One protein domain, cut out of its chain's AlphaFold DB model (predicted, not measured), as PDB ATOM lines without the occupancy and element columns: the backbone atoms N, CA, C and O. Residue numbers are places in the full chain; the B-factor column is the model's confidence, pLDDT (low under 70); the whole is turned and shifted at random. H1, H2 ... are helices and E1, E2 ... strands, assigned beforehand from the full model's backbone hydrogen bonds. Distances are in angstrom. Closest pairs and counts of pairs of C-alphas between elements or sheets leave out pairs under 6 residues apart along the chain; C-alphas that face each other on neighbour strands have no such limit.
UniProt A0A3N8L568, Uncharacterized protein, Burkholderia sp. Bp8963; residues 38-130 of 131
ATOM      1  N   ALA A  38      79.156 -22.417-243.481       96.62
ATOM      2  CA  ALA A  38      79.502 -23.255-242.349       96.62
ATOM      3  C   ALA A  38      79.132 -22.613-241.013       96.62
ATOM      4  O   ALA A  38      78.943 -21.401-240.918       96.62
ATOM      5  N   TYR A  39      79.067 -23.438-239.976       97.94
ATOM      6  CA  TYR A  39      79.114 -23.001-238.590       97.94
ATOM      7  C   TYR A  39      80.533 -23.172-238.058       97.94
ATOM      8  O   TYR A  39      81.157 -24.212-238.283       97.94
ATOM      9  N   VAL A  40      81.048 -22.170-237.349       97.81
ATOM     10  CA  VAL A  40      82.396 -22.204-236.771       97.81
ATOM     11  C   VAL A  40      82.334 -22.058-235.262       97.81
ATOM     12  O   VAL A  40      81.712 -21.137-234.735       97.81
ATOM     13  N   THR A  41      83.009 -22.967-234.561       97.94
ATOM     14  CA  THR A  41      83.139 -22.934-233.100       97.94
ATOM     15  C   THR A  41      84.604 -23.050-232.695       97.94
ATOM     16  O   THR A  41      85.250 -24.052-232.989       97.94
ATOM     17  N   GLY A  42      85.126 -22.046-231.993       96.94
ATOM     18  CA  GLY A  42      86.516 -21.993-231.535       96.94
ATOM     19  C   GLY A  42      87.251 -20.758-232.044       96.94
ATOM     20  O   GLY A  42      86.638 -19.755-232.386       96.94
ATOM     21  N   VAL A  43      88.582 -20.813-232.082       97.94
ATOM     22  CA  VAL A  43      89.401 -19.632-232.394       97.94
ATOM     23  C   VAL A  43      89.685 -19.507-233.891       97.94
ATOM     24  O   VAL A  43      90.049 -20.486-234.547       97.94
ATOM     25  N   GLY A  44      89.543 -18.285-234.400       98.06
ATOM     26  CA  GLY A  44      89.970 -17.848-235.728       98.06
ATOM     27  C   GLY A  44      90.722 -16.523-235.652       98.06
ATOM     28  O   GLY A  44      90.767 -15.892-234.600       98.06
ATOM     29  N   GLY A  45      91.321 -16.080-236.750       98.06
ATOM     30  CA  GLY A  45      92.013 -14.790-236.770       98.06
ATOM     31  C   GLY A  45      92.788 -14.536-238.049       98.06
ATOM     32  O   GLY A  45      92.567 -15.190-239.069       98.06
ATOM     33  N   SER A  46      93.729 -13.593-237.992       98.12
ATOM     34  CA  SER A  46      94.697 -13.439-239.079       98.12
ATOM     35  C   SER A  46      95.504 -14.737-239.244       98.12
ATOM     36  O   SER A  46      95.757 -15.444-238.266       98.12
ATOM     37  N   ALA A  47      95.936 -15.063-240.465       97.31
ATOM     38  CA  ALA A  47      96.675 -16.304-240.720       97.31
ATOM     39  C   ALA A  47      97.936 -16.431-239.842       97.31
ATOM     40  O   ALA A  47      98.258 -17.514-239.348       97.31
ATOM     41  N   GLN A  48      98.644 -15.318-239.629       98.06
ATOM     42  CA  GLN A  48      99.826 -15.281-238.777       98.06
ATOM     43  C   GLN A  48      99.462 -15.454-237.296       98.06
ATOM     44  O   GLN A  48     100.001 -16.347-236.644       98.06
ATOM     45  N   SER A  49      98.528 -14.654-236.778       98.31
ATOM     46  CA  SER A  49      98.146 -14.699-235.360       98.31
ATOM     47  C   SER A  49      97.502 -16.031-234.977       98.31
ATOM     48  O   SER A  49      97.739 -16.538-233.887       98.31
ATOM     49  N   LEU A  50      96.747 -16.663-235.885       98.44
ATOM     50  CA  LEU A  50      96.226 -18.011-235.659       98.44
ATOM     51  C   LEU A  50      97.362 -19.032-235.526       98.44
ATOM     52  O   LEU A  50      97.315 -19.889-234.647       98.44
ATOM     53  N   ARG A  51      98.393 -18.951-236.374       98.06
ATOM     54  CA  ARG A  51      99.550 -19.853-236.297       98.06
ATOM     55  C   ARG A  51     100.284 -19.703-234.965       98.06
ATOM     56  O   ARG A  51     100.622 -20.705-234.341       98.06
ATOM     57  N   GLU A  52     100.493 -18.469-234.521       98.38
ATOM     58  CA  GLU A  52     101.105 -18.158-233.227       98.38
ATOM     59  C   GLU A  52     100.240 -18.640-232.052       98.38
ATOM     60  O   GLU A  52     100.756 -19.280-231.137       98.38
ATOM     61  N   TYR A  53      98.921 -18.435-232.110       98.38
ATOM     62  CA  TYR A  53      97.970 -18.977-231.138       98.38
ATOM     63  C   TYR A  53      98.060 -20.506-231.044       98.38
ATOM     64  O   TYR A  53      98.149 -21.060-229.949       98.38
ATOM     65  N   LEU A  54      98.078 -21.206-232.181       97.25
ATOM     66  CA  LEU A  54      98.169 -22.669-232.216       97.25
ATOM     67  C   LEU A  54      99.512 -23.186-231.681       97.25
ATOM     68  O   LEU A  54      99.544 -24.269-231.102       97.25
ATOM     69  N   ALA A  55     100.591 -22.417-231.844       98.00
ATOM     70  CA  ALA A  55     101.914 -22.728-231.307       98.00
ATOM     71  C   ALA A  55     102.109 -22.293-229.841       98.00
ATOM     72  O   ALA A  55     103.095 -22.678-229.210       98.00
ATOM     73  N   SER A  56     101.199 -21.488-229.283       98.06
ATOM     74  CA  SER A  56     101.314 -20.975-227.919       98.06
ATOM     75  C   SER A  56     101.118 -22.080-226.881       98.06
ATOM     76  O   SER A  56     100.111 -22.787-226.880       98.06
ATOM     77  N   ALA A  57     102.037 -22.161-225.914       97.19
ATOM     78  CA  ALA A  57     101.905 -23.050-224.758       97.19
ATOM     79  C   ALA A  57     100.721 -22.674-223.844       97.19
ATOM     80  O   ALA A  57     100.211 -23.517-223.109       97.19
ATOM     81  N   ASN A  58     100.283 -21.409-223.876       97.50
ATOM     82  CA  ASN A  58      99.117 -20.934-223.138       97.50
ATOM     83  C   ASN A  58      98.183 -20.164-224.078       97.50
ATOM     84  O   ASN A  58      98.272 -18.945-224.238       97.50
ATOM     85  N   GLN A  59      97.275 -20.914-224.693       96.56
ATOM     86  CA  GLN A  59      96.301 -20.412-225.659       96.56
ATOM     87  C   GLN A  59      95.292 -19.441-225.044       96.56
ATOM     88  O   GLN A  59      94.928 -18.458-225.683       96.56
ATOM     89  N   TYR A  60      94.871 -19.683-223.800       95.75
ATOM     90  CA  TYR A  60      93.929 -18.806-223.103       95.75
ATOM     91  C   TYR A  60      94.507 -17.399-222.928       95.75
ATOM     92  O   TYR A  60      93.860 -16.412-223.265       95.75
ATOM     93  N   ARG A  61      95.760 -17.315-222.463       97.50
ATOM     94  CA  ARG A  61      96.453 -16.035-222.303       97.50
ATOM     95  C   ARG A  61      96.724 -15.363-223.647       97.50
ATOM     96  O   ARG A  61      96.491 -14.172-223.771       97.50
ATOM     97  N   TYR A  62      97.145 -16.124-224.662       98.00
ATOM     98  CA  TYR A  62      97.367 -15.558-225.997       98.00
ATOM     99  C   TYR A  62      96.092 -14.913-226.554       98.00
ATOM    100  O   TYR A  62      96.166 -13.805-227.069       98.00
ATOM    101  N   LEU A  63      94.937 -15.578-226.427       96.62
ATOM    102  CA  LEU A  63      93.655 -15.038-226.886       96.62
ATOM    103  C   LEU A  63      93.298 -13.722-226.180       96.62
ATOM    104  O   LEU A  63      92.846 -12.800-226.843       96.62
ATOM    105  N   ALA A  64      93.514 -13.635-224.865       97.06
ATOM    106  CA  ALA A  64      93.240 -12.420-224.098       97.06
ATOM    107  C   ALA A  64      94.194 -11.261-224.447       97.06
ATOM    108  O   ALA A  64      93.771 -10.112-224.484       97.06
ATOM    109  N   ASP A  65      95.466 -11.565-224.717       97.75
ATOM    110  CA  ASP A  65      96.496 -10.556-224.991       97.75
ATOM    111  C   ASP A  65      96.530 -10.116-226.473       97.75
ATOM    112  O   ASP A  65      97.157  -9.110-226.799       97.75
ATOM    113  N   ASN A  66      95.905 -10.877-227.382       98.00
ATOM    114  CA  ASN A  66      95.982 -10.681-228.838       98.00
ATOM    115  C   ASN A  66      94.593 -10.731-229.485       98.00
ATOM    116  O   ASN A  66      94.387 -11.452-230.468       98.00
ATOM    117  N   GLU A  67      93.638  -9.994-228.921       97.19
ATOM    118  CA  GLU A  67      92.306  -9.849-229.505       97.19
ATOM    119  C   GLU A  67      92.381  -9.296-230.938       97.19
ATOM    120  O   GLU A  67      93.340  -8.622-231.330       97.19
ATOM    121  N   ILE A  68      91.396  -9.647-231.765       97.50
ATOM    122  CA  ILE A  68      91.382  -9.227-233.158       97.50
ATOM    123  C   ILE A  68      91.156  -7.716-233.265       97.50
ATOM    124  O   ILE A  68      90.185  -7.167-232.753       97.50
ATOM    125  N   HIS A  69      92.028  -7.051-234.011       96.62
ATOM    126  CA  HIS A  69      91.906  -5.642-234.351       96.62
ATOM    127  C   HIS A  69      92.075  -5.465-235.852       96.62
ATOM    128  O   HIS A  69      92.932  -6.097-236.468       96.62
ATOM    129  N   CYS A  70      91.281  -4.578-236.445       96.50
ATOM    130  CA  CYS A  70      91.327  -4.275-237.871       96.50
ATOM    131  C   CYS A  70      91.341  -2.766-238.104       96.50
ATOM    132  O   CYS A  70      90.807  -1.986-237.314       96.50
ATOM    133  N   GLN A  71      91.901  -2.354-239.235       95.56
ATOM    134  CA  GLN A  71      91.809  -0.982-239.717       95.56
ATOM    135  C   GLN A  71      90.449  -0.792-240.385       95.56
ATOM    136  O   GLN A  71      90.079  -1.568-241.264       95.56
ATOM    137  N   ILE A  72      89.704   0.235-239.976       94.25
ATOM    138  CA  ILE A  72      88.406   0.560-240.572       94.25
ATOM    139  C   ILE A  72      88.578   1.744-241.519       94.25
ATOM    140  O   ILE A  72      88.963   2.835-241.094       94.25
ATOM    141  N   SER A  73      88.293   1.534-242.802       89.94
ATOM    142  CA  SER A  73      88.298   2.604-243.800       89.94
ATOM    143  C   SER A  73      87.082   3.527-243.652       89.94
ATOM    144  O   SER A  73      86.082   3.175-243.025       89.94
ATOM    145  N   GLY A  74      87.133   4.713-244.271       85.69
ATOM    146  CA  GLY A  74      86.014   5.671-244.244       85.69
ATOM    147  C   GLY A  74      84.714   5.145-244.873       85.69
ATOM    148  O   GLY A  74      83.636   5.612-244.533       85.69
ATOM    149  N   GLU A  75      84.812   4.138-245.743       87.44
ATOM    150  CA  GLU A  75      83.688   3.414-246.357       87.44
ATOM    151  C   GLU A  75      83.184   2.231-245.503       87.44
ATOM    152  O   GLU A  75      82.292   1.497-245.922       87.44
ATOM    153  N   GLY A  76      83.746   2.028-244.306       85.62
ATOM    154  CA  GLY A  76      83.306   1.004-243.357       85.62
ATOM    155  C   GLY A  76      83.834  -0.403-243.635       85.62
ATOM    156  O   GLY A  76      83.265  -1.370-243.132       85.62
ATOM    157  N   ARG A  77      84.910  -0.552-244.422       90.31
ATOM    158  CA  ARG A  77      85.560  -1.854-244.637       90.31
ATOM    159  C   ARG A  77      86.639  -2.102-243.594       90.31
ATOM    160  O   ARG A  77      87.472  -1.232-243.351       90.31
ATOM    161  N   ALA A  78      86.641  -3.306-243.034       94.81
ATOM    162  CA  ALA A  78      87.701  -3.785-242.163       94.81
ATOM    163  C   ALA A  78      88.821  -4.428-242.996       94.81
ATOM    164  O   ALA A  78      88.574  -5.326-243.800       94.81
ATOM    165  N   THR A  79      90.054  -3.962-242.818       94.12
ATOM    166  CA  THR A  79      91.249  -4.453-243.518       94.12
ATOM    167  C   THR A  79      92.425  -4.583-242.551       94.12
ATOM    168  O   THR A  79      92.370  -4.108-241.417       94.12
ATOM    169  N   GLY A  80      93.496  -5.261-242.981       95.00
ATOM    170  CA  GLY A  80      94.736  -5.348-242.199       95.00
ATOM    171  C   GLY A  80      94.544  -5.930-240.796       95.00
ATOM    172  O   GLY A  80      95.170  -5.448-239.857       95.00
ATOM    173  N   CYS A  81      93.641  -6.904-240.648       96.81
ATOM    174  CA  CYS A  81      93.318  -7.486-239.351       96.81
ATOM    175  C   CYS A  81      94.505  -8.263-238.764       96.81
ATOM    176  O   CYS A  81      95.135  -9.066-239.455       96.81
ATOM    177  N   VAL A  82      94.758  -8.069-237.472       97.88
ATOM    178  CA  VAL A  82      95.777  -8.762-236.672       97.88
ATOM    179  C   VAL A  82      95.111  -9.286-235.403       97.88
ATOM    180  O   VAL A  82      94.117  -8.724-234.961       97.88
ATOM    181  N   GLY A  83      95.638 -10.364-234.828       98.19
ATOM    182  CA  GLY A  83      95.089 -10.991-233.631       98.19
ATOM    183  C   GLY A  83      94.131 -12.138-233.938       98.19
ATOM    184  O   GLY A  83      94.014 -12.614-235.078       98.19
ATOM    185  N   VAL A  84      93.487 -12.617-232.883       98.38
ATOM    186  CA  VAL A  84      92.583 -13.765-232.873       98.38
ATOM    187  C   VAL A  84      91.285 -13.428-232.149       98.38
ATOM    188  O   VAL A  84      91.215 -12.532-231.318       98.38
ATOM    189  N   THR A  85      90.231 -14.165-232.464       97.75
ATOM    190  CA  THR A  85      88.918 -14.020-231.845       97.75
ATOM    191  C   THR A  85      88.276 -15.382-231.635       97.75
ATOM    192  O   THR A  85      88.616 -16.363-232.303       97.75
ATOM    193  N   ASN A  86      87.353 -15.450-230.681       97.00
ATOM    194  CA  ASN A  86      86.607 -16.658-230.369       97.00
ATOM    195  C   ASN A  86      85.228 -16.616-231.033       97.00
ATOM    196  O   ASN A  86      84.422 -15.735-230.751       97.00
ATOM    197  N   LEU A  87      84.951 -17.605-231.873       96.88
ATOM    198  CA  LEU A  87      83.706 -17.777-232.607       96.88
ATOM    199  C   LEU A  87      82.811 -18.745-231.832       96.88
ATOM    200  O   LEU A  87      83.183 -19.899-231.586       96.88
ATOM    201  N   ARG A  88      81.622 -18.285-231.439       95.56
ATOM    202  CA  ARG A  88      80.691 -19.045-230.596       95.56
ATOM    203  C   ARG A  88      79.544 -19.608-231.424       95.56
ATOM    204  O   ARG A  88      78.396 -19.231-231.230       95.56
ATOM    205  N   HIS A  89      79.869 -20.556-232.301       96.56
ATOM    206  CA  HIS A  89      78.910 -21.162-233.228       96.56
ATOM    207  C   HIS A  89      78.405 -20.169-234.290       96.56
ATOM    208  O   HIS A  89      77.217 -20.083-234.601       96.56
ATOM    209  N   GLU A  90      79.337 -19.415-234.867       96.56
ATOM    210  CA  GLU A  90      79.034 -18.383-235.853       96.56
ATOM    211  C   GLU A  90      78.716 -18.998-237.215       96.56
ATOM    212  O   GLU A  90      79.485 -19.817-237.725       96.56
ATOM    213  N   ARG A  91      77.612 -18.571-237.837       97.19
ATOM    214  CA  ARG A  91      77.297 -18.925-239.226       97.19
ATOM    215  C   ARG A  91      78.081 -18.014-240.166       97.19
ATOM    216  O   ARG A  91      77.824 -16.812-240.223       97.19
ATOM    217  N   VAL A  92      78.995 -18.588-240.936       97.38
ATOM    218  CA  VAL A  92      79.924 -17.865-241.812       97.38
ATOM    219  C   VAL A  92      79.757 -18.282-243.267       97.38
ATOM    220  O   VAL A  92      79.291 -19.382-243.571       97.38
ATOM    221  N   SER A  93      80.157 -17.391-244.172       97.06
ATOM    222  CA  SER A  93      80.386 -17.755-245.574       97.06
ATOM    223  C   SER A  93      81.839 -18.169-245.732       97.06
ATOM    224  O   SER A  93      82.724 -17.498-245.202       97.06
ATOM    225  N   VAL A  94      82.101 -19.260-246.435       96.75
ATOM    226  CA  VAL A  94      83.475 -19.686-246.705       96.75
ATOM    227  C   VAL A  94      83.984 -18.934-247.924       96.75
ATOM    228  O   VAL A  94      83.292 -18.807-248.931       96.75
ATOM    229  N   TYR A  95      85.181 -18.382-247.790       95.50
ATOM    230  CA  TYR A  95      85.857 -17.617-248.827       95.50
ATOM    231  C   TYR A  95      86.841 -18.483-249.619       95.50
ATOM    232  O   TYR A  95      86.915 -18.365-250.837       95.50
ATOM    233  N   ASP A  96      87.584 -19.351-248.928       94.38
ATOM    234  CA  ASP A  96      88.548 -20.276-249.526       94.38
ATOM    235  C   ASP A  96      88.617 -21.557-248.687       94.38
ATOM    236  O   ASP A  96      88.828 -21.495-247.469       94.38
ATOM    237  N   ASP A  97      88.417 -22.705-249.338       93.69
ATOM    238  CA  ASP A  97      88.474 -24.036-248.740       93.69
ATOM    239  C   ASP A  97      89.568 -24.954-249.299       93.69
ATOM    240  O   ASP A  97      89.558 -26.157-249.022       93.69
ATOM    241  N   SER A  98      90.538 -24.388-250.021       91.38
ATOM    242  CA  SER A  98      91.620 -25.133-250.670       91.38
ATOM    243  C   SER A  98      92.653 -25.725-249.702       91.38
ATOM    244  O   SER A  98      93.217 -26.785-249.983       91.38
ATOM    245  N   ASP A  99      92.900 -25.091-248.549       92.00
ATOM    246  CA  ASP A  99      93.869 -25.587-247.567       92.00
ATOM    247  C   ASP A  99      93.317 -26.805-246.795       92.00
ATOM    248  O   ASP A  99      92.210 -26.761-246.252       92.00
ATOM    249  N   PRO A 100      94.060 -27.918-246.670       92.94
ATOM    250  CA  PRO A 100      93.537 -29.126-246.029       92.94
ATOM    251  C   PRO A 100      93.340 -28.978-244.512       92.94
ATOM    252  O   PRO A 100      92.584 -29.739-243.908       92.94
ATOM    253  N   THR A 101      93.994 -28.009-243.871       96.06
ATOM    254  CA  THR A 101      94.022 -27.852-242.409       96.06
ATOM    255  C   THR A 101      93.211 -26.666-241.903       96.06
ATOM    256  O   THR A 101      92.777 -26.655-240.747       96.06
ATOM    257  N   THR A 102      92.975 -25.681-242.760       97.31
ATOM    258  CA  THR A 102      92.324 -24.416-242.434       97.31
ATOM    259  C   THR A 102      91.318 -24.017-243.506       97.31
ATOM    260  O   THR A 102      91.276 -24.582-244.591       97.31
ATOM    261  N   LEU A 103      90.457 -23.071-243.161       97.12
ATOM    262  CA  LEU A 103      89.472 -22.470-244.050       97.12
ATOM    263  C   LEU A 103      89.558 -20.956-243.879       97.12
ATOM    264  O   LEU A 103      89.671 -20.479-242.747       97.12
ATOM    265  N   SER A 104      89.474 -20.204-244.972       97.62
ATOM    266  CA  SER A 104      89.239 -18.760-244.895       97.62
ATOM    267  C   SER A 104      87.741 -18.516-244.927       97.62
ATOM    268  O   SER A 104      87.045 -19.003-245.818       97.62
ATOM    269  N   VAL A 105      87.227 -17.761-243.965       97.56
ATOM    270  CA  VAL A 105      85.792 -17.509-243.804       97.56
ATOM    271  C   VAL A 105      85.524 -16.029-243.596       97.56
ATOM    272  O   VAL A 105      86.341 -15.312-243.020       97.56
ATOM    273  N   VAL A 106      84.355 -15.575-244.035       97.44
ATOM    274  CA  VAL A 106      83.826 -14.247-243.727       97.44
ATOM    275  C   VAL A 106      83.021 -14.345-242.436       97.44
ATOM    276  O   VAL A 106      81.885 -14.830-242.438       97.44
ATOM    277  N   ALA A 107      83.612 -13.887-241.336       96.81
ATOM    278  CA  ALA A 107      82.976 -13.828-240.025       96.81
ATOM    279  C   ALA A 107      82.610 -12.387-239.665       96.81
ATOM    280  O   ALA A 107      83.249 -11.435-240.111       96.81
ATOM    281  N   ARG A 108      81.572 -12.219-238.846       95.62
ATOM    282  CA  ARG A 108      81.246 -10.933-238.231       95.62
ATOM    283  C   ARG A 108      81.998 -10.836-236.914       95.62
ATOM    284  O   ARG A 108      81.754 -11.645-236.029       95.62
ATOM    285  N   VAL A 109      82.904  -9.873-236.803       94.12
ATOM    286  CA  VAL A 109      83.681  -9.647-235.578       94.12
ATOM    287  C   VAL A 109      83.313  -8.308-234.969       94.12
ATOM    288  O   VAL A 109      83.101  -7.327-235.686       94.12
ATOM    289  N   GLU A 110      83.200  -8.286-233.649       93.12
ATOM    290  CA  GLU A 110      83.015  -7.063-232.878       93.12
ATOM    291  C   GLU A 110      84.356  -6.332-232.782       93.12
ATOM    292  O   GLU A 110      85.375  -6.922-232.440       93.12
ATOM    293  N   LEU A 111      84.353  -5.054-233.150       92.69
ATOM    294  CA  LEU A 111      85.480  -4.130-233.068       92.69
ATOM    295  C   LEU A 111      84.994  -2.848-232.372       92.69
ATOM    296  O   LEU A 111      83.790  -2.625-232.242       92.69
ATOM    297  N   ASP A 112      85.912  -1.949-232.012       88.00
ATOM    298  CA  ASP A 112      85.624  -0.734-231.227       88.00
ATOM    299  C   ASP A 112      84.439   0.114-231.727       88.00
ATOM    300  O   ASP A 112      83.781   0.800-230.946       88.00
ATOM    301  N   ARG A 113      84.183   0.120-233.042       87.88
ATOM    302  CA  ARG A 113      83.159   0.965-233.685       87.88
ATOM    303  C   ARG A 113      81.943   0.193-234.197       87.88
ATOM    304  O   ARG A 113      81.112   0.772-234.894       87.88
ATOM    305  N   GLY A 114      81.836  -1.093-233.867       92.81
ATOM    306  CA  GLY A 114      80.724  -1.954-234.261       92.81
ATOM    307  C   GLY A 114      81.174  -3.305-234.804       92.81
ATOM    308  O   GLY A 114      82.327  -3.707-234.676       92.81
ATOM    309  N   THR A 115      80.240  -4.013-235.429       94.94
ATOM    310  CA  THR A 115      80.482  -5.350-235.976       94.94
ATOM    311  C   THR A 115      80.767  -5.279-237.471       94.94
ATOM    312  O   THR A 115      79.950  -4.759-238.234       94.94
ATOM    313  N   TYR A 116      81.887  -5.851-237.906       95.62
ATOM    314  CA  TYR A 116      82.334  -5.787-239.297       95.62
ATOM    315  C   TYR A 116      82.533  -7.184-239.891       95.62
ATOM    316  O   TYR A 116      82.993  -8.089-239.191       95.62
ATOM    317  N   PRO A 117      82.204  -7.388-241.180       95.62
ATOM    318  CA  PRO A 117      82.590  -8.599-241.883       95.62
ATOM    319  C   PRO A 117      84.100  -8.580-242.134       95.62
ATOM    320  O   PRO A 117      84.628  -7.636-242.723       95.62
ATOM    321  N   VAL A 118      84.787  -9.634-241.710       96.44
ATOM    322  CA  VAL A 118      86.230  -9.811-241.888       96.44
ATOM    323  C   VAL A 118      86.521 -11.188-242.452       96.44
ATOM    324  O   VAL A 118      85.866 -12.167-242.095       96.44
ATOM    325  N   ILE A 119      87.526 -11.264-243.324       97.06
ATOM    326  CA  ILE A 119      88.083 -12.545-243.750       97.06
ATOM    327  C   ILE A 119      89.097 -12.969-242.692       97.06
ATOM    328  O   ILE A 119      90.097 -12.285-242.472       97.06
ATOM    329  N   ILE A 120      88.826 -14.090-242.037       97.94
ATOM    330  CA  ILE A 120      89.709 -14.702-241.046       97.94
ATOM    331  C   ILE A 120      89.949 -16.161-241.400       97.94
ATOM    332  O   ILE A 120      89.135 -16.801-242.063       97.94
ATOM    333  N   VAL A 121      91.070 -16.692-240.936       98.31
ATOM    334  CA  VAL A 121      91.399 -18.108-241.052       98.31
ATOM    335  C   VAL A 121      90.903 -18.832-239.809       98.31
ATOM    336  O   VAL A 121      91.023 -18.322-238.692       98.31
ATOM    337  N   VAL A 122      90.355 -20.029-239.996       98.38
ATOM    338  CA  VAL A 122      89.886 -20.913-238.923       98.38
ATOM    339  C   VAL A 122      90.410 -22.338-239.147       98.38
ATOM    340  O   VAL A 122      90.525 -22.774-240.293       98.38
ATOM    341  N   PRO A 123      90.729 -23.108-238.089       98.06
ATOM    342  CA  PRO A 123      91.085 -24.517-238.236       98.06
ATOM    343  C   PRO A 123      89.909 -25.330-238.784       98.06
ATOM    344  O   PRO A 123      88.805 -25.236-238.253       98.06
ATOM    345  N   ARG A 124      90.135 -26.204-239.769       96.56
ATOM    346  CA  ARG A 124      89.073 -27.022-240.387       96.56
ATOM    347  C   ARG A 124      88.319 -27.884-239.369       96.56
ATOM    348  O   ARG A 124      87.111 -28.041-239.475       96.56
ATOM    349  N   LYS A 125      89.006 -28.368-238.326       96.88
ATOM    350  CA  LYS A 125      88.401 -29.122-237.208       96.88
ATOM    351  C   LYS A 125      87.330 -28.348-236.419       96.88
ATOM    352  O   LYS A 125      86.553 -28.964-235.702       96.88
ATOM    353  N   ASN A 126      87.324 -27.019-236.522       97.25
ATOM    354  CA  ASN A 126      86.385 -26.126-235.842       97.25
ATOM    355  C   ASN A 126      85.186 -25.758-236.731       97.25
ATOM    356  O   ASN A 126      84.364 -24.933-236.329       97.25
ATOM    357  N   VAL A 127      85.104 -26.317-237.943       96.94
ATOM    358  CA  VAL A 127      84.120 -25.948-238.958       96.94
ATOM    359  C   VAL A 127      83.161 -27.097-239.234       96.94
ATOM    360  O   VAL A 127      83.568 -28.238-239.436       96.94
ATOM    361  N   GLN A 128      81.874 -26.769-239.295       97.12
ATOM    362  CA  GLN A 128      80.799 -27.666-239.690       97.12
ATOM    363  C   GLN A 128      80.089 -27.092-240.917       97.12
ATOM    364  O   GLN A 128      79.328 -26.130-240.810       97.12
ATOM    365  N   CYS A 129      80.347 -27.673-242.087       94.62
ATOM    366  CA  CYS A 129      79.698 -27.267-243.332       94.62
ATOM    367  C   CYS A 129      78.192 -27.537-243.282       94.62
ATOM    368  O   CYS A 129      77.754 -28.589-242.812       94.62
ATOM    369  N   VAL A 130      77.411 -26.579-243.777       92.50
ATOM    370  CA  VAL A 130      75.976 -26.750-244.008       92.50
ATOM    371  C   VAL A 130      75.809 -27.527-245.311       92.50
ATOM    372  O   VAL A 130      76.383 -27.131-246.325       92.50
TER     373      VAL A 130
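What this domain is: This is residues 38 to 130 of the 131 residues of an uncharacterized protein of Burkholderia sp. Bp8963 (UniProt A0A3N8L568). A five-strand sheet is folded back on itself into a small, nearly closed barrel, in which E6 and E5 face E1 and E7 across the hinge strand E4. The hairpin of E2 and E3 packs crosswise over part of this sheet as the second sheet of a sandwich, while H1 packs over E1, and H2, joined to H1 at a corner, grazes the sheet. The 93 printed residues have two named helices and seven named strands in the order E1 H1 H2 E2 E3 E4 E5 E6 E7; the class is mixed, helices and strands. The large sheet has the order E6, E5, E4, E1, E7, all antiparallel. The whole is compact, with a radius of gyration of the C-alphas of 12.5 A and spans of 35 by 32 by 21 A.

Where its parts are: In the large sheet, E6 is residues 114 to 123, 25.1 A long, and E5 is residues 102 to 111, 23.4 A; E6 bends by 66 degrees at residue 119 and E5 by 66 degrees at residue 106. E4, residues 84 to 96, 18.3 A, bends by 119 degrees at residue 88. E1, residues 38 to 45, 16.1 A, begins at C-alpha 38 (79.502, -23.255, -242.349) and bends by 97 degrees at residue 42. E7 is residues 127 to 129, with C-alpha 129 at (79.698, -27.267, -243.332). H1 is residues 47 to 55, 12.5 A, and H2 residues 59 to 65. E2 is residues 69 to 72 and E3 residues 78 to 82.

How they stand to each other: E4, E5 and E6 form a meander, each strand the antiparallel neighbour of the one before; N 107 and O 118 are 2.9 A apart, N 106 and O 93 2.8 A. The pairing of E4 is staggered: residues 84 to 92 pair with E1, with N 42 and O 87 2.9 A apart, and residues 93 to 96 with E5. N 39 of E1 and O 128 of E7 are 2.8 A apart. The closest C-alphas of E1 and E6, Gly 44 and Val 122, are 4.4 A apart. In the hairpin of E2 and E3, N 71 and O 79 are 2.8 A apart; its strands stand at 86 degrees to those of the large sheet. The closest C-alphas of E3 and E6, Ala 78 and Val 118, are 6.2 A apart. H1 is on the large sheet at a height over the sheet of 8.0 A, across the strands at 77 degrees to E1 on the local plane. H1 and H2 only just touch, only at the corner, with 3 pairs of C-alphas within 8 A, the closest Tyr 53 and Gln 59 at 5.9 A. In H1 and H2 every O i to N i+4 pair is within hydrogen-bond range.

The domain as a whole: The C-alphas farthest apart, of Ala 57 and Glu 75, are 38.7 A apart. The printed part has no cut, and no link is long. No printed residue is under 70 in pLDDT.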